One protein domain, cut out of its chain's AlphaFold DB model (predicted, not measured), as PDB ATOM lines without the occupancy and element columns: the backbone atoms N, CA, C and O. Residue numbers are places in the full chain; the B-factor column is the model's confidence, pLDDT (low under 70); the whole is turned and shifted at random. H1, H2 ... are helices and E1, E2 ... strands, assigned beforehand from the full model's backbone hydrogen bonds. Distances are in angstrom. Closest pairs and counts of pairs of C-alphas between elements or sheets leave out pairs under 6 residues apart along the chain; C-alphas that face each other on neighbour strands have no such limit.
ATOM      1  N   ILE A 130     -22.109 -60.936 -43.762       90.00
ATOM      2  CA  ILE A 130     -21.163 -61.126 -44.856       90.00
ATOM      3  C   ILE A 130     -21.028 -59.850 -45.682       90.00
ATOM      4  O   ILE A 130     -21.851 -58.930 -45.625       90.00
ATOM      5  N   ARG A 131     -19.990 -59.812 -46.518       91.12
ATOM      6  CA  ARG A 131     -19.829 -58.749 -47.505       91.12
ATOM      7  C   ARG A 131     -20.958 -58.822 -48.547       91.12
ATOM      8  O   ARG A 131     -21.151 -59.877 -49.154       91.12
ATOM      9  N   PRO A 132     -21.651 -57.710 -48.839       92.75
ATOM     10  CA  PRO A 132     -22.641 -57.676 -49.903       92.75
ATOM     11  C   PRO A 132     -22.021 -57.915 -51.280       92.75
ATOM     12  O   PRO A 132     -20.937 -57.421 -51.597       92.75
ATOM     13  N   SER A 133     -22.756 -58.616 -52.138       93.19
ATOM     14  CA  SER A 133     -22.409 -58.771 -53.552       93.19
ATOM     15  C   SER A 133     -22.390 -57.419 -54.286       93.19
ATOM     16  O   SER A 133     -23.091 -56.482 -53.886       93.19
ATOM     17  N   PRO A 134     -21.685 -57.307 -55.430       93.50
ATOM     18  CA  PRO A 134     -21.678 -56.082 -56.235       93.50
ATOM     19  C   PRO A 134     -23.081 -55.575 -56.605       93.50
ATOM     20  O   PRO A 134     -23.347 -54.374 -56.563       93.50
ATOM     21  N   ARG A 135     -24.019 -56.485 -56.902       94.56
ATOM     22  CA  ARG A 135     -25.413 -56.129 -57.204       94.56
ATOM     23  C   ARG A 135     -26.140 -55.569 -55.980       94.56
ATOM     24  O   ARG A 135     -26.882 -54.599 -56.112       94.56
ATOM     25  N   GLN A 136     -25.930 -56.153 -54.800       94.88
ATOM     26  CA  GLN A 136     -26.496 -55.638 -53.550       94.88
ATOM     27  C   GLN A 136     -25.927 -54.256 -53.212       94.88
ATOM     28  O   GLN A 136     -26.699 -53.368 -52.861       94.88
ATOM     29  N   LEU A 137     -24.621 -54.028 -53.402       94.19
ATOM     30  CA  LEU A 137     -23.996 -52.705 -53.238       94.19
ATOM     31  C   LEU A 137     -24.653 -51.654 -54.136       94.19
ATOM     32  O   LEU A 137     -25.059 -50.600 -53.654       94.19
ATOM     33  N   GLN A 138     -24.852 -51.959 -55.420       93.88
ATOM     34  CA  GLN A 138     -25.544 -51.048 -56.341       93.88
ATOM     35  C   GLN A 138     -26.984 -50.745 -55.902       93.88
ATOM     36  O   GLN A 138     -27.465 -49.622 -56.073       93.88
ATOM     37  N   VAL A 139     -27.687 -51.739 -55.355       95.75
ATOM     38  CA  VAL A 139     -29.037 -51.573 -54.805       95.75
ATOM     39  C   VAL A 139     -29.015 -50.643 -53.593       95.75
ATOM     40  O   VAL A 139     -29.755 -49.660 -53.592       95.75
ATOM     41  N   MET A 140     -28.138 -50.893 -52.616       95.56
ATOM     42  CA  MET A 140     -27.973 -50.039 -51.434       95.56
ATOM     43  C   MET A 140     -27.668 -48.594 -51.831       95.56
ATOM     44  O   MET A 140     -28.398 -47.686 -51.443       95.56
ATOM     45  N   GLN A 141     -26.688 -48.383 -52.713       95.44
ATOM     46  CA  GLN A 141     -26.320 -47.050 -53.193       95.44
ATOM     47  C   GLN A 141     -27.461 -46.348 -53.942       95.44
ATOM     48  O   GLN A 141     -27.612 -45.131 -53.859       95.44
ATOM     49  N   ARG A 142     -28.275 -47.081 -54.711       96.25
ATOM     50  CA  ARG A 142     -29.436 -46.511 -55.415       96.25
ATOM     51  C   ARG A 142     -30.515 -46.063 -54.436       96.25
ATOM     52  O   ARG A 142     -31.042 -44.963 -54.585       96.25
ATOM     53  N   VAL A 143     -30.836 -46.905 -53.454       97.25
ATOM     54  CA  VAL A 143     -31.818 -46.587 -52.411       97.25
ATOM     55  C   VAL A 143     -31.331 -45.406 -51.572       97.25
ATOM     56  O   VAL A 143     -32.093 -44.460 -51.386       97.25
ATOM     57  N   ALA A 144     -30.056 -45.401 -51.172       96.88
ATOM     58  CA  ALA A 144     -29.428 -44.316 -50.425       96.88
ATOM     59  C   ALA A 144     -29.515 -42.975 -51.155       96.88
ATOM     60  O   ALA A 144     -30.040 -42.020 -50.593       96.88
ATOM     61  N   ARG A 145     -29.138 -42.908 -52.442       97.19
ATOM     62  CA  ARG A 145     -29.325 -41.687 -53.253       97.19
ATOM     63  C   ARG A 145     -30.774 -41.197 -53.240       97.19
ATOM     64  O   ARG A 145     -31.011 -39.997 -53.179       97.19
ATOM     65  N   GLY A 146     -31.741 -42.114 -53.308       97.69
ATOM     66  CA  GLY A 146     -33.161 -41.773 -53.243       97.69
ATOM     67  C   GLY A 146     -33.585 -41.202 -51.887       97.69
ATOM     68  O   GLY A 146     -34.364 -40.258 -51.857       97.69
ATOM     69  N   VAL A 147     -33.085 -41.761 -50.781       97.69
ATOM     70  CA  VAL A 147     -33.360 -41.270 -49.418       97.69
ATOM     71  C   VAL A 147     -32.692 -39.915 -49.186       97.69
ATOM     72  O   VAL A 147     -33.366 -38.991 -48.745       97.69
ATOM     73  N   LEU A 148     -31.417 -39.765 -49.549       97.50
ATOM     74  CA  LEU A 148     -30.665 -38.520 -49.374       97.50
ATOM     75  C   LEU A 148     -31.289 -37.361 -50.165       97.50
ATOM     76  O   LEU A 148     -31.497 -36.292 -49.612       97.50
ATOM     77  N   ARG A 149     -31.695 -37.583 -51.424       98.38
ATOM     78  CA  ARG A 149     -32.390 -36.550 -52.220       98.38
ATOM     79  C   ARG A 149     -33.711 -36.101 -51.602       98.38
ATOM     80  O   ARG A 149     -34.062 -34.938 -51.723       98.38
ATOM     81  N   ARG A 150     -34.462 -37.019 -50.980       98.19
ATOM     82  CA  ARG A 150     -35.724 -36.681 -50.297       98.19
ATOM     83  C   ARG A 150     -35.511 -35.879 -49.017       98.19
ATOM     84  O   ARG A 150     -36.438 -35.202 -48.605       98.19
ATOM     85  N   ASN A 151     -34.325 -35.967 -48.421       97.81
ATOM     86  CA  ASN A 151     -33.904 -35.142 -47.292       97.81
ATOM     87  C   ASN A 151     -33.051 -33.946 -47.753       97.81
ATOM     88  O   ASN A 151     -32.227 -33.453 -46.996       97.81
ATOM     89  N   GLU A 152     -33.205 -33.530 -49.016       97.75
ATOM     90  CA  GLU A 152     -32.621 -32.300 -49.569       97.75
ATOM     91  C   GLU A 152     -31.084 -32.217 -49.516       97.75
ATOM     92  O   GLU A 152     -30.503 -31.147 -49.668       97.75
ATOM     93  N   VAL A 153     -30.400 -33.360 -49.387       96.88
ATOM     94  CA  VAL A 153     -28.934 -33.397 -49.383       96.88
ATOM     95  C   VAL A 153     -28.396 -32.949 -50.753       96.88
ATOM     96  O   VAL A 153     -28.821 -33.505 -51.779       96.88
ATOM     97  N   PRO A 154     -27.440 -31.999 -50.811       97.44
ATOM     98  CA  PRO A 154     -26.867 -31.517 -52.066       97.44
ATOM     99  C   PRO A 154     -26.287 -32.641 -52.932       97.44
ATOM    100  O   PRO A 154     -25.680 -33.594 -52.441       97.44
ATOM    101  N   ALA A 155     -26.461 -32.547 -54.252       96.88
ATOM    102  CA  ALA A 155     -26.107 -33.631 -55.172       96.88
ATOM    103  C   ALA A 155     -24.609 -33.991 -55.155       96.88
ATOM    104  O   ALA A 155     -24.256 -35.162 -55.326       96.88
ATOM    105  N   ASP A 156     -23.736 -33.007 -54.941       95.25
ATOM    106  CA  ASP A 156     -22.295 -33.206 -54.798       95.25
ATOM    107  C   ASP A 156     -21.956 -33.927 -53.482       95.25
ATOM    108  O   ASP A 156     -21.173 -34.879 -53.503       95.25
ATOM    109  N   VAL A 157     -22.613 -33.570 -52.371       94.75
ATOM    110  CA  VAL A 157     -22.489 -34.264 -51.078       94.75
ATOM    111  C   VAL A 157     -22.966 -35.710 -51.192       94.75
ATOM    112  O   VAL A 157     -22.254 -36.624 -50.781       94.75
ATOM    113  N   ILE A 158     -24.106 -35.954 -51.849       95.62
ATOM    114  CA  ILE A 158     -24.584 -37.316 -52.136       95.62
ATOM    115  C   ILE A 158     -23.523 -38.110 -52.899       95.62
ATOM    116  O   ILE A 158     -23.282 -39.275 -52.588       95.62
ATOM    117  N   SER A 159     -22.893 -37.510 -53.914       93.50
ATOM    118  CA  SER A 159     -21.832 -38.185 -54.661       93.50
ATOM    119  C   SER A 159     -20.693 -38.591 -53.727       93.50
ATOM    120  O   SER A 159     -20.327 -39.765 -53.716       93.50
ATOM    121  N   LYS A 160     -20.212 -37.663 -52.890       92.12
ATOM    122  CA  LYS A 160     -19.130 -37.903 -51.925       92.12
ATOM    123  C   LYS A 160     -19.480 -39.005 -50.925       92.12
ATOM    124  O   LYS A 160     -18.712 -39.959 -50.825       92.12
ATOM    125  N   MET A 161     -20.652 -38.938 -50.284       91.94
ATOM    126  CA  MET A 161     -21.144 -39.962 -49.344       91.94
ATOM    127  C   MET A 161     -21.167 -41.358 -49.978       91.94
ATOM    128  O   MET A 161     -20.776 -42.341 -49.359       91.94
ATOM    129  N   ILE A 162     -21.610 -41.465 -51.234       91.19
ATOM    130  CA  ILE A 162     -21.718 -42.758 -51.918       91.19
ATOM    131  C   ILE A 162     -20.351 -43.282 -52.391       91.19
ATOM    132  O   ILE A 162     -20.156 -44.499 -52.446       91.19
ATOM    133  N   THR A 163     -19.422 -42.393 -52.759       84.75
ATOM    134  CA  THR A 163     -18.077 -42.758 -53.240       84.75
ATOM    135  C   THR A 163     -17.048 -42.955 -52.134       84.75
ATOM    136  O   THR A 163     -16.028 -43.588 -52.390       84.75
ATOM    137  N   ALA A 164     -17.292 -42.444 -50.925       71.19
ATOM    138  CA  ALA A 164     -16.445 -42.647 -49.753       71.19
ATOM    139  C   ALA A 164     -16.561 -44.105 -49.262       71.19
ATOM    140  O   ALA A 164     -17.135 -44.409 -48.225       71.19
ATOM    141  N   THR A 165     -16.040 -45.047 -50.047       55.81
ATOM    142  CA  THR A 165     -16.150 -46.499 -49.834       55.81
ATOM    143  C   THR A 165     -15.074 -47.070 -48.905       55.81
ATOM    144  O   THR A 165     -14.890 -48.283 -48.864       55.81
ATOM    145  N   ASN A 166     -14.339 -46.230 -48.175       47.62
ATOM    146  CA  ASN A 166     -13.118 -46.642 -47.471       47.62
ATOM    147  C   ASN A 166     -13.348 -47.213 -46.060       47.62
ATOM    148  O   ASN A 166     -12.388 -47.373 -45.314       47.62
ATOM    149  N   ASN A 167     -14.581 -47.553 -45.679       51.34
ATOM    150  CA  ASN A 167     -14.883 -48.134 -44.370       51.34
ATOM    151  C   ASN A 167     -15.885 -49.301 -44.536       51.34
ATOM    152  O   ASN A 167     -16.844 -49.142 -45.301       51.34
ATOM    153  N   PRO A 168     -15.686 -50.484 -43.909       59.16
ATOM    154  CA  PRO A 168     -16.645 -51.592 -43.945       59.16
ATOM    155  C   PRO A 168     -17.980 -51.199 -43.293       59.16
ATOM    156  O   PRO A 168     -18.230 -51.451 -42.123       59.16
ATOM    157  N   ARG A 169     -18.856 -50.574 -44.080       83.19
ATOM    158  CA  ARG A 169     -20.173 -50.072 -43.656       83.19
ATOM    159  C   ARG A 169     -21.329 -50.663 -44.448       83.19
ATOM    160  O   ARG A 169     -22.442 -50.148 -44.421       83.19
ATOM    161  N   PHE A 170     -21.053 -51.734 -45.185       92.50
ATOM    162  CA  PHE A 170     -22.031 -52.445 -45.994       92.50
ATOM    163  C   PHE A 170     -22.013 -53.909 -45.597       92.50
ATOM    164  O   PHE A 170     -20.993 -54.579 -45.762       92.50
ATOM    165  N   PHE A 171     -23.148 -54.402 -45.120       93.69
ATOM    166  CA  PHE A 171     -23.300 -55.763 -44.626       93.69
ATOM    167  C   PHE A 171     -24.534 -56.409 -45.233       93.69
ATOM    168  O   PHE A 171     -25.530 -55.745 -45.523       93.69
ATOM    169  N   ALA A 172     -24.450 -57.711 -45.461       94.06
ATOM    170  CA  ALA A 172     -25.588 -58.550 -45.775       94.06
ATOM    171  C   ALA A 172     -25.715 -59.578 -44.652       94.06
ATOM    172  O   ALA A 172     -24.803 -60.371 -44.448       94.06
ATOM    173  N   ILE A 173     -26.821 -59.548 -43.920       91.62
ATOM    174  CA  ILE A 173     -27.135 -60.531 -42.883       91.62
ATOM    175  C   ILE A 173     -27.928 -61.641 -43.558       91.62
ATOM    176  O   ILE A 173     -28.976 -61.383 -44.165       91.62
ATOM    177  N   THR A 174     -27.407 -62.865 -43.524       86.81
ATOM    178  CA  THR A 174     -28.093 -64.033 -44.088       86.81
ATOM    179  C   THR A 174     -29.454 -64.210 -43.416       86.81
ATOM    180  O   THR A 174     -29.558 -64.072 -42.212       86.81
ATOM    181  N   ALA A 175     -30.528 -64.459 -44.169       72.75
ATOM    182  CA  ALA A 175     -31.859 -64.643 -43.582       72.75
ATOM    183  C   ALA A 175     -32.111 -66.112 -43.189       72.75
ATOM    184  O   ALA A 175     -31.341 -67.004 -43.546       72.75
ATOM    185  N   HIS A 176     -33.208 -66.388 -42.473       67.50
ATOM    186  CA  HIS A 176     -33.647 -67.761 -42.200       67.50
ATOM    187  C   HIS A 176     -34.314 -68.334 -43.455       67.50
ATOM    188  O   HIS A 176     -35.217 -67.733 -44.044       67.50
ATOM    189  N   GLY A 177     -33.899 -69.537 -43.846       68.62
ATOM    190  CA  GLY A 177     -34.479 -70.240 -44.985       68.62
ATOM    191  C   GLY A 177     -34.189 -69.557 -46.325       68.62
ATOM    192  O   GLY A 177     -33.070 -69.138 -46.596       68.62
ATOM    193  N   GLN A 178     -35.201 -69.486 -47.192       63.34
ATOM    194  CA  GLN A 178     -35.064 -69.043 -48.590       63.34
ATOM    195  C   GLN A 178     -35.269 -67.528 -48.786       63.34
ATOM    196  O   GLN A 178     -35.462 -67.072 -49.913       63.34
ATOM    197  N   THR A 179     -35.279 -66.728 -47.712       79.94
ATOM    198  CA  THR A 179     -35.413 -65.272 -47.865       79.94
ATOM    199  C   THR A 179     -34.090 -64.646 -48.314       79.94
ATOM    200  O   THR A 179     -33.020 -65.072 -47.877       79.94
ATOM    201  N   PRO A 180     -34.122 -63.622 -49.188       89.88
ATOM    202  CA  PRO A 180     -32.921 -62.859 -49.498       89.88
ATOM    203  C   PRO A 180     -32.328 -62.222 -48.229       89.88
ATOM    204  O   PRO A 180     -33.086 -61.841 -47.334       89.88
ATOM    205  N   PRO A 181     -30.995 -62.069 -48.151       92.56
ATOM    206  CA  PRO A 181     -30.340 -61.498 -46.980       92.56
ATOM    207  C   PRO A 181     -30.783 -60.054 -46.748       92.56
ATOM    208  O   PRO A 181     -30.969 -59.297 -47.698       92.56
ATOM    209  N   ARG A 182     -30.886 -59.639 -45.490       93.88
ATOM    210  CA  ARG A 182     -31.111 -58.236 -45.128       93.88
ATOM    211  C   ARG A 182     -29.843 -57.439 -45.405       93.88
ATOM    212  O   ARG A 182     -28.754 -57.913 -45.108       93.88
ATOM    213  N   LEU A 183     -29.960 -56.239 -45.969       95.81
ATOM    214  CA  LEU A 183     -28.794 -55.396 -46.249       95.81
ATOM    215  C   LEU A 183     -28.751 -54.224 -45.281       95.81
ATOM    216  O   LEU A 183     -29.767 -53.564 -45.082       95.81
ATOM    217  N   ILE A 184     -27.576 -53.940 -44.737       95.50
ATOM    218  CA  ILE A 184     -27.329 -52.776 -43.894       95.50
ATOM    219  C   ILE A 184     -26.263 -51.923 -44.560       95.50
ATOM    220  O   ILE A 184     -25.237 -52.437 -45.007       95.50
ATOM    221  N   ALA A 185     -26.531 -50.626 -44.665       95.12
ATOM    222  CA  ALA A 185     -25.632 -49.663 -45.276       95.12
ATOM    223  C   ALA A 185     -25.553 -48.408 -44.418       95.12
ATOM    224  O   ALA A 185     -26.597 -47.829 -44.128       95.12
ATOM    225  N   SER A 186     -24.343 -47.959 -44.101       94.62
ATOM    226  CA  SER A 186     -24.115 -46.695 -43.404       94.62
ATOM    227  C   SER A 186     -23.238 -45.769 -44.242       94.62
ATOM    228  O   SER A 186     -22.200 -46.170 -44.769       94.62
ATOM    229  N   TYR A 187     -23.660 -44.520 -44.353       93.62
ATOM    230  CA  TYR A 187     -23.009 -43.456 -45.104       93.62
ATOM    231  C   TYR A 187     -22.841 -42.256 -44.184       93.62
ATOM    232  O   TYR A 187     -23.763 -41.918 -43.449       93.62
ATOM    233  N   ASP A 188     -21.707 -41.579 -44.259       92.75
ATOM    234  CA  ASP A 188     -21.507 -40.286 -43.620       92.75
ATOM    235  C   ASP A 188     -20.700 -39.371 -44.536       92.75
ATOM    236  O   ASP A 188     -20.055 -39.800 -45.499       92.75
ATOM    237  N   TRP A 189     -20.794 -38.085 -44.254       92.69
ATOM    238  CA  TRP A 189     -19.916 -37.070 -44.793       92.69
ATOM    239  C   TRP A 189     -20.025 -35.833 -43.919       92.69
ATOM    240  O   TRP A 189     -21.123 -35.419 -43.564       92.69
ATOM    241  N   ASP A 190     -18.898 -35.206 -43.636       91.25
ATOM    242  CA  ASP A 190     -18.833 -33.912 -42.984       91.25
ATOM    243  C   ASP A 190     -17.822 -33.009 -43.703       91.25
ATOM    244  O   ASP A 190     -16.860 -33.485 -44.325       91.25
ATOM    245  N   SER A 191     -18.065 -31.699 -43.667       89.94
ATOM    246  CA  SER A 191     -17.272 -30.718 -44.411       89.94
ATOM    247  C   SER A 191     -15.823 -30.616 -43.921       89.94
ATOM    248  O   SER A 191     -14.923 -30.376 -44.733       89.94
ATOM    249  N   VAL A 192     -15.575 -30.858 -42.630       85.88
ATOM    250  CA  VAL A 192     -14.234 -30.847 -42.024       85.88
ATOM    251  C   VAL A 192     -13.433 -32.059 -42.496       85.88
ATOM    252  O   VAL A 192     -12.356 -31.910 -43.076       85.88
ATOM    253  N   GLY A 193     -13.990 -33.258 -42.350       83.88
ATOM    254  CA  GLY A 193     -13.428 -34.511 -42.826       83.88
ATOM    255  C   GLY A 193     -13.205 -34.504 -44.338       83.88
ATOM    256  O   GLY A 193     -12.218 -35.061 -44.814       83.88
ATOM    257  N   ASP A 194     -14.065 -33.840 -45.116       86.06
ATOM    258  CA  ASP A 194     -13.862 -33.647 -46.559       86.06
ATOM    259  C   ASP A 194     -12.637 -32.789 -46.873       86.06
ATOM    260  O   ASP A 194     -11.849 -33.128 -47.759       86.06
ATOM    261  N   ALA A 195     -12.459 -31.684 -46.144       84.88
ATOM    262  CA  ALA A 195     -11.292 -30.824 -46.285       84.88
ATOM    263  C   ALA A 195     -10.008 -31.584 -45.919       84.88
ATOM    264  O   ALA A 195      -9.077 -31.615 -46.728       84.88
ATOM    265  N   VAL A 196     -10.006 -32.287 -44.781       84.06
ATOM    266  CA  VAL A 196      -8.872 -33.100 -44.313       84.06
ATOM    267  C   VAL A 196      -8.517 -34.194 -45.323       84.06
ATOM    268  O   VAL A 196      -7.356 -34.306 -45.716       84.06
ATOM    269  N   ARG A 197      -9.499 -34.958 -45.827       84.12
ATOM    270  CA  ARG A 197      -9.271 -35.994 -46.859       84.12
ATOM    271  C   ARG A 197      -8.707 -35.422 -48.159       84.12
ATOM    272  O   ARG A 197      -7.966 -36.107 -48.858       84.12
ATOM    273  N   ALA A 198      -9.047 -34.179 -48.482       86.12
ATOM    274  CA  ALA A 198      -8.519 -33.465 -49.637       86.12
ATOM    275  C   ALA A 198      -7.170 -32.766 -49.366       86.12
ATOM    276  O   ALA A 198      -6.706 -32.025 -50.231       86.12
ATOM    277  N   ASN A 199      -6.557 -32.969 -48.192       88.00
ATOM    278  CA  ASN A 199      -5.356 -32.265 -47.735       88.00
ATOM    279  C   ASN A 199      -5.500 -30.731 -47.816       88.00
ATOM    280  O   ASN A 199      -4.608 -30.016 -48.273       88.00
ATOM    281  N   ARG A 200      -6.674 -30.226 -47.425       87.75
ATOM    282  CA  ARG A 200      -7.002 -28.800 -47.361       87.75
ATOM    283  C   ARG A 200      -7.297 -28.417 -45.921       87.75
ATOM    284  O   ARG A 200      -7.958 -29.157 -45.199       87.75
ATOM    285  N   GLN A 201      -6.866 -27.225 -45.530       83.56
ATOM    286  CA  GLN A 201      -7.306 -26.645 -44.272       83.56
ATOM    287  C   GLN A 201      -8.773 -26.205 -44.417       83.56
ATOM    288  O   GLN A 201      -9.095 -25.541 -45.411       83.56
ATOM    289  N   PRO A 202      -9.668 -26.565 -43.478       80.81
ATOM    290  CA  PRO A 202     -11.011 -26.001 -43.451       80.81
ATOM    291  C   PRO A 202     -10.901 -24.476 -43.406       80.81
ATOM    292  O   PRO A 202     -10.114 -23.929 -42.630       80.81
ATOM    293  N   ALA A 203     -11.643 -23.771 -44.260       80.06
ATOM    294  CA  ALA A 203     -11.664 -22.317 -44.178       80.06
ATOM    295  C   ALA A 203     -12.259 -21.919 -42.820       80.06
ATOM    296  O   ALA A 203     -13.315 -22.426 -42.453       80.06
ATOM    297  N   ALA A 204     -11.600 -21.005 -42.101       78.12
ATOM    298  CA  ALA A 204     -11.931 -20.669 -40.710       78.12
ATOM    299  C   ALA A 204     -13.401 -20.257 -40.481       78.12
ATOM    300  O   ALA A 204     -13.903 -20.401 -39.375       78.12
ATOM    301  N   ASN A 205     -14.083 -19.780 -41.527       81.25
ATOM    302  CA  ASN A 205     -15.475 -19.326 -41.484       81.25
ATOM    303  C   ASN A 205     -16.386 -20.081 -42.470       81.25
ATOM    304  O   ASN A 205     -17.452 -19.577 -42.823       81.25
ATOM    305  N   ALA A 206     -15.960 -21.234 -42.999       83.00
ATOM    306  CA  ALA A 206     -16.863 -22.039 -43.815       83.00
ATOM    307  C   ALA A 206     -17.998 -22.584 -42.931       83.00
ATOM    308  O   ALA A 206     -17.717 -23.057 -41.830       83.00
ATOM    309  N   PRO A 207     -19.260 -22.547 -43.397       87.06
ATOM    310  CA  PRO A 207     -20.349 -23.174 -42.668       87.06
ATOM    311  C   PRO A 207     -20.065 -24.672 -42.521       87.06
ATOM    312  O   PRO A 207     -19.648 -25.345 -43.473       87.06
ATOM    313  N   PHE A 208     -20.269 -25.181 -41.311       91.50
ATOM    314  CA  PHE A 208     -20.192 -26.606 -41.054       91.50
ATOM    315  C   PHE A 208     -21.419 -27.299 -41.659       91.50
ATOM    316  O   PHE A 208     -22.517 -26.753 -41.642       91.50
ATOM    317  N   ALA A 209     -21.222 -28.499 -42.203       94.06
ATOM    318  CA  ALA A 209     -22.320 -29.370 -42.592       94.06
ATOM    319  C   ALA A 209     -21.895 -30.830 -42.426       94.06
ATOM    320  O   ALA A 209     -20.872 -31.246 -42.979       94.06
ATOM    321  N   GLY A 210     -22.690 -31.599 -41.692       93.81
ATOM    322  CA  GLY A 210     -22.515 -33.029 -41.465       93.81
ATOM    323  C   GLY A 210     -23.783 -33.788 -41.827       93.81
ATOM    324  O   GLY A 210     -24.884 -33.375 -41.476       93.81
ATOM    325  N   TYR A 211     -23.633 -34.908 -42.521       95.06
ATOM    326  CA  TYR A 211     -24.725 -35.776 -42.939       95.06
ATOM    327  C   TYR A 211     -24.382 -37.215 -42.587       95.06
ATOM    328  O   TYR A 211     -23.281 -37.683 -42.877       95.06
ATOM    329  N   SER A 212     -25.346 -37.950 -42.048       95.12
ATOM    330  CA  SER A 212     -25.237 -39.398 -41.908       95.12
ATOM    331  C   SER A 212     -26.533 -40.090 -42.306       95.12
ATOM    332  O   SER A 212     -27.626 -39.524 -42.247       95.12
ATOM    333  N   LEU A 213     -26.402 -41.317 -42.799       95.88
ATOM    334  CA  LEU A 213     -27.511 -42.163 -43.195       95.88
ATOM    335  C   LEU A 213     -27.177 -43.626 -42.917       95.88
ATOM    336  O   LEU A 213     -26.297 -44.178 -43.571       95.88
ATOM    337  N   THR A 214     -27.963 -44.277 -42.066       96.06
ATOM    338  CA  THR A 214     -27.974 -45.738 -41.924       96.06
ATOM    339  C   THR A 214     -29.284 -46.303 -42.460       96.06
ATOM    340  O   THR A 214     -30.367 -45.794 -42.181       96.06
ATOM    341  N   LEU A 215     -29.197 -47.352 -43.274       96.88
ATOM    342  CA  LEU A 215     -30.330 -48.015 -43.912       96.88
ATOM    343  C   LEU A 215     -30.381 -49.485 -43.527       96.88
ATOM    344  O   LEU A 215     -29.362 -50.170 -43.589       96.88
ATOM    345  N   ILE A 216     -31.594 -49.986 -43.295       96.69
ATOM    346  CA  ILE A 216     -31.895 -51.420 -43.286       96.69
ATOM    347  C   ILE A 216     -32.801 -51.716 -44.477       96.69
ATOM    348  O   ILE A 216     -33.936 -51.230 -44.553       96.69
ATOM    349  N   LEU A 217     -32.312 -52.510 -45.427       96.81
ATOM    350  CA  LEU A 217     -33.038 -52.893 -46.626       96.81
ATOM    351  C   LEU A 217     -33.498 -54.341 -46.526       96.81
ATOM    352  O   LEU A 217     -32.710 -55.250 -46.268       96.81
ATOM    353  N   GLU A 218     -34.766 -54.553 -46.844       94.81
ATOM    354  CA  GLU A 218     -35.375 -55.875 -46.908       94.81
ATOM    355  C   GLU A 218     -35.953 -56.107 -48.302       94.81
ATOM    356  O   GLU A 218     -36.419 -55.175 -48.969       94.81
ATOM    357  N   ALA A 219     -35.879 -57.353 -48.761       93.81
ATOM    358  CA  ALA A 219     -36.433 -57.752 -50.042       93.81
ATOM    359  C   ALA A 219     -37.936 -58.044 -49.928       93.81
ATOM    360  O   ALA A 219     -38.383 -58.702 -48.991       93.81
ATOM    361  N   ASP A 220     -38.712 -57.587 -50.912       90.50
ATOM    362  CA  ASP A 220     -40.091 -58.037 -51.096       90.50
ATOM    363  C   ASP A 220     -40.144 -59.496 -51.603       90.50
ATOM    364  O   ASP A 220     -39.124 -60.110 -51.928       90.50
ATOM    365  N   LYS A 221     -41.355 -60.058 -51.720       89.00
ATOM    366  CA  LYS A 221     -41.575 -61.416 -52.262       89.00
ATOM    367  C   LYS A 221     -41.047 -61.598 -53.696       89.00
ATOM    368  O   LYS A 221     -40.895 -62.724 -54.148       89.00
ATOM    369  N   SER A 222     -40.772 -60.509 -54.415       91.06
ATOM    370  CA  SER A 222     -40.177 -60.497 -55.757       91.06
ATOM    371  C   SER A 222     -38.669 -60.216 -55.731       91.06
ATOM    372  O   SER A 222     -38.085 -59.875 -56.760       91.06
ATOM    373  N   HIS A 223     -38.035 -60.335 -54.562       88.38
ATOM    374  CA  HIS A 223     -36.605 -60.145 -54.335       88.38
ATOM    375  C   HIS A 223     -36.125 -58.712 -54.628       88.38
ATOM    376  O   HIS A 223     -34.937 -58.472 -54.870       88.38
ATOM    377  N   ARG A 224     -37.035 -57.729 -54.612       93.94
ATOM    378  CA  ARG A 224     -36.686 -56.316 -54.772       93.94
ATOM    379  C   ARG A 224     -36.520 -55.677 -53.407       93.94
ATOM    380  O   ARG A 224     -37.455 -55.621 -52.615       93.94
ATOM    381  N   TYR A 225     -35.330 -55.152 -53.168       95.88
ATOM    382  CA  TYR A 225     -35.009 -54.469 -51.926       95.88
ATOM    383  C   TYR A 225     -35.642 -53.086 -51.845       95.88
ATOM    384  O   TYR A 225     -35.627 -52.318 -52.813       95.88
ATOM    385  N   ARG A 226     -36.131 -52.750 -50.653       95.88
ATOM    386  CA  ARG A 226     -36.582 -51.411 -50.269       95.88
ATOM    387  C   ARG A 226     -36.028 -51.074 -48.889       95.88
ATOM    388  O   ARG A 226     -35.772 -51.977 -48.099       95.88
ATOM    389  N   ALA A 227     -35.849 -49.785 -48.606       96.31
ATOM    390  CA  ALA A 227     -35.550 -49.348 -47.247       96.31
ATOM    391  C   ALA A 227     -36.749 -49.683 -46.350       96.31
ATOM    392  O   ALA A 227     -37.851 -49.185 -46.581       96.31
ATOM    393  N   SER A 228     -36.521 -50.555 -45.375       95.62
ATOM    394  CA  SER A 228     -37.460 -50.888 -44.298       95.62
ATOM    395  C   SER A 228     -37.252 -49.991 -43.075       95.62
ATOM    396  O   SER A 228     -38.184 -49.752 -42.315       95.62
ATOM    397  N   HIS A 229     -36.038 -49.458 -42.925       97.12
ATOM    398  CA  HIS A 229     -35.671 -48.460 -41.933       97.12
ATOM    399  C   HIS A 229     -34.620 -47.516 -42.524       97.12
ATOM    400  O   HIS A 229     -33.796 -47.937 -43.346       97.12
ATOM    401  N   ALA A 230     -34.674 -46.249 -42.124       96.56
ATOM    402  CA  ALA A 230     -33.711 -45.228 -42.500       96.56
ATOM    403  C   ALA A 230     -33.526 -44.263 -41.328       96.56
ATOM    404  O   ALA A 230     -34.493 -43.642 -40.892       96.56
ATOM    405  N   LEU A 231     -32.289 -44.137 -40.867       95.62
ATOM    406  CA  LEU A 231     -31.875 -43.204 -39.833       95.62
ATOM    407  C   LEU A 231     -30.998 -42.146 -40.495       95.62
ATOM    408  O   LEU A 231     -29.886 -42.452 -40.921       95.62
ATOM    409  N   PHE A 232     -31.548 -40.948 -40.672       96.19
ATOM    410  CA  PHE A 232     -30.883 -39.824 -41.325       96.19
ATOM    411  C   PHE A 232     -30.631 -38.716 -40.307       96.19
ATOM    412  O   PHE A 232     -31.541 -38.357 -39.563       96.19
ATOM    413  N   HIS A 233     -29.421 -38.165 -40.317       95.44
ATOM    414  CA  HIS A 233     -29.033 -37.045 -39.472       95.44
ATOM    415  C   HIS A 233     -28.402 -35.934 -40.314       95.44
ATOM    416  O   HIS A 233     -27.598 -36.211 -41.209       95.44
ATOM    417  N   HIS A 234     -28.730 -34.683 -39.987       95.75
ATOM    418  CA  HIS A 234     -28.099 -33.479 -40.524       95.75
ATOM    419  C   HIS A 234     -27.619 -32.595 -39.369       95.75
ATOM    420  O   HIS A 234     -28.343 -32.416 -38.393       95.75
ATOM    421  N   ALA A 235     -26.404 -32.066 -39.478       94.88
ATOM    422  CA  ALA A 235     -25.785 -31.215 -38.475       94.88
ATOM    423  C   ALA A 235     -25.198 -29.954 -39.118       94.88
ATOM    424  O   ALA A 235     -24.359 -30.055 -40.011       94.88
ATOM    425  N   ASP A 236     -25.579 -28.786 -38.600       93.25
ATOM    426  CA  ASP A 236     -25.033 -27.476 -38.995       93.25
ATOM    427  C   ASP A 236     -23.837 -27.038 -38.126       93.25
ATOM    428  O   ASP A 236     -23.240 -25.986 -38.349       93.25
ATOM    429  N   ALA A 237     -23.475 -27.845 -37.125       90.75
ATOM    430  CA  ALA A 237     -22.320 -27.648 -36.256       90.75
ATOM    431  C   ALA A 237     -21.619 -28.984 -35.971       90.75
ATOM    432  O   ALA A 237     -22.269 -30.029 -35.935       90.75
ATOM    433  N   GLU A 238     -20.306 -28.937 -35.729       85.31
ATOM    434  CA  GLU A 238     -19.485 -30.124 -35.453       85.31
ATOM    435  C   GLU A 238     -19.985 -30.897 -34.226       85.31
ATOM    436  O   GLU A 238     -20.135 -32.115 -34.280       85.31
ATOM    437  N   SER A 239     -20.364 -30.180 -33.163       86.12
ATOM    438  CA  SER A 239     -20.952 -30.765 -31.952       86.12
ATOM    439  C   SER A 239     -22.279 -31.488 -32.199       86.12
ATOM    440  O   SER A 239     -22.669 -32.350 -31.419       86.12
ATOM    441  N   GLY A 240     -22.974 -31.155 -33.288       86.19
ATOM    442  CA  GLY A 240     -24.220 -31.800 -33.681       86.19
ATOM    443  C   GLY A 240     -24.021 -33.045 -34.541       86.19
ATOM    444  O   GLY A 240     -25.001 -33.715 -34.845       86.19
ATOM    445  N   VAL A 241     -22.804 -33.370 -34.987       86.62
ATOM    446  CA  VAL A 241     -22.592 -34.542 -35.847       86.62
ATOM    447  C   VAL A 241     -22.919 -35.805 -35.073       86.62
ATOM    448  O   VAL A 241     -22.356 -36.054 -34.014       86.62
ATOM    449  N   SER A 242     -23.792 -36.623 -35.651       90.81
ATOM    450  CA  SER A 242     -24.067 -37.980 -35.196       90.81
ATOM    451  C   SER A 242     -24.026 -38.923 -36.387       90.81
ATOM    452  O   SER A 242     -24.566 -38.632 -37.460       90.81
ATOM    453  N   SER A 243     -23.377 -40.063 -36.211       91.81
ATOM    454  CA  SER A 243     -23.244 -41.111 -37.211       91.81
ATOM    455  C   SER A 243     -23.543 -42.460 -36.585       91.81
ATOM    456  O   SER A 243     -23.327 -42.666 -35.396       91.81
ATOM    457  N   TYR A 244     -24.041 -43.377 -37.408       93.00
ATOM    458  CA  TYR A 244     -24.347 -44.733 -36.983       93.00
ATOM    459  C   TYR A 244     -23.613 -45.731 -37.867       93.00
ATOM    460  O   TYR A 244     -23.658 -45.629 -39.094       93.00
ATOM    461  N   GLY A 245     -22.976 -46.718 -37.252       90.31
ATOM    462  CA  GLY A 245     -22.384 -47.879 -37.902       90.31
ATOM    463  C   GLY A 245     -23.089 -49.166 -37.487       90.31
ATOM    464  O   GLY A 245     -23.715 -49.242 -36.435       90.31
ATOM    465  N   PHE A 246     -22.981 -50.202 -38.313       91.69
ATOM    466  CA  PHE A 246     -23.426 -51.543 -37.944       91.69
ATOM    467  C   PHE A 246     -22.392 -52.221 -37.042       91.69
ATOM    468  O   PHE A 246     -21.245 -52.389 -37.462       91.69
ATOM    469  N   ALA A 247     -22.807 -52.651 -35.851       90.69
ATOM    470  CA  ALA A 247     -21.957 -53.407 -34.939       90.69
ATOM    471  C   ALA A 247     -22.116 -54.918 -35.156       90.69
ATOM    472  O   ALA A 247     -21.124 -55.610 -35.381       90.69
ATOM    473  N   THR A 248     -23.345 -55.436 -35.112       92.00
ATOM    474  CA  THR A 248     -23.656 -56.866 -35.289       92.00
ATOM    475  C   THR A 248     -25.176 -57.089 -35.334       92.00
ATOM    476  O   THR A 248     -25.948 -56.141 -35.187       92.00
ATOM    477  N   ALA A 249     -25.615 -58.323 -35.576       92.19
ATOM    478  CA  ALA A 249     -27.014 -58.724 -35.498       92.19
ATOM    479  C   ALA A 249     -27.146 -60.140 -34.927       92.19
ATOM    480  O   ALA A 249     -26.323 -61.003 -35.237       92.19
ATOM    481  N   ALA A 250     -28.170 -60.361 -34.109       92.31
ATOM    482  CA  ALA A 250     -28.471 -61.650 -33.496       92.31
ATOM    483  C   ALA A 250     -29.935 -61.700 -33.048       92.31
ATOM    484  O   ALA A 250     -30.503 -60.660 -32.742       92.31
ATOM    485  N   ASP A 251     -30.517 -62.894 -32.992       92.56
ATOM    486  CA  ASP A 251     -31.812 -63.145 -32.341       92.56
ATOM    487  C   ASP A 251     -31.603 -63.203 -30.818       92.56
ATOM    488  O   ASP A 251     -31.133 -64.213 -30.284       92.56
TER     489      ASP A 251
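Overview. This is residues 130 to 251 of the 293 residues of an uncharacterized protein of Duganella aquatilis (UniProt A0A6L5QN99). A long, twisted sheet of four strands has the helical hairpin H1 and H2 packed over one face, while E5 runs lengthwise over the opposite face. H3 and residues 198 to 209 lie at one end of this rod, the link from E1 to E2 at the other. The printed part has 122 residues with three named helices and five named strands, in the order H1 H2 E1 E2 H3 E3 E4 E5; the sheet, E1 E2 E3 E4, is antiparallel and the class mixed. It is compact, with a radius of gyration of the C-alphas of 15.6 A, spanning 55 by 25 by 24 A.

Arrangement. H1, residues 134 to 150, and H2, residues 155 to 163, touch and run opposite ways at a shallow tilt of 27 degrees; their closest C-alphas, of Gln 141 and Ile 162, are 6.4 A apart. Both are on the same face of the sheet of E1, residues 170 to 173, E2, 182 to 190, E3, 210 to 219, and E4, 225 to 235: two layers, helices over a sheet. Their heights over the sheet are 8.5 A and 8.8 A. E1 and E2 form a hairpin, with N 171 and O 184 within hydrogen-bond range at 2.9 A. E2 and E3 have N 187 and O 213 at 2.8 A, and the hairpin E3 and E4 has N 214 and O 231 at 2.9 A. H3, residues 191 to 197, is apart from H1 and H2. Every O i to N i+4 pair in H1, H2 and H3 is within hydrogen-bond range. E5, residues 242 to 250, pairs with no named strand; its closest C-alpha to E3 is Ser 243, 5.4 A from that of Ser 212.

Along the chain. H1 begins at C-alpha 134 (-21.678, -56.082, -56.235) and is 24.7 A long. E2 measures 27.3 A, E3 29.6 A and E4 28.4 A, with a bend of 62 degrees at residue 228. E5, 24.1 A, ends at C-alpha 250 (-28.471, -61.650, -33.496).

Size, cuts and confidence. The C-alphas farthest apart, of Gly 177 and Ala 204, are 54.6 A from each other. The printed part has no cut, and the link from H3 to E3 is long. Residues 165 to 168 and 176 to 178 have pLDDT under 70.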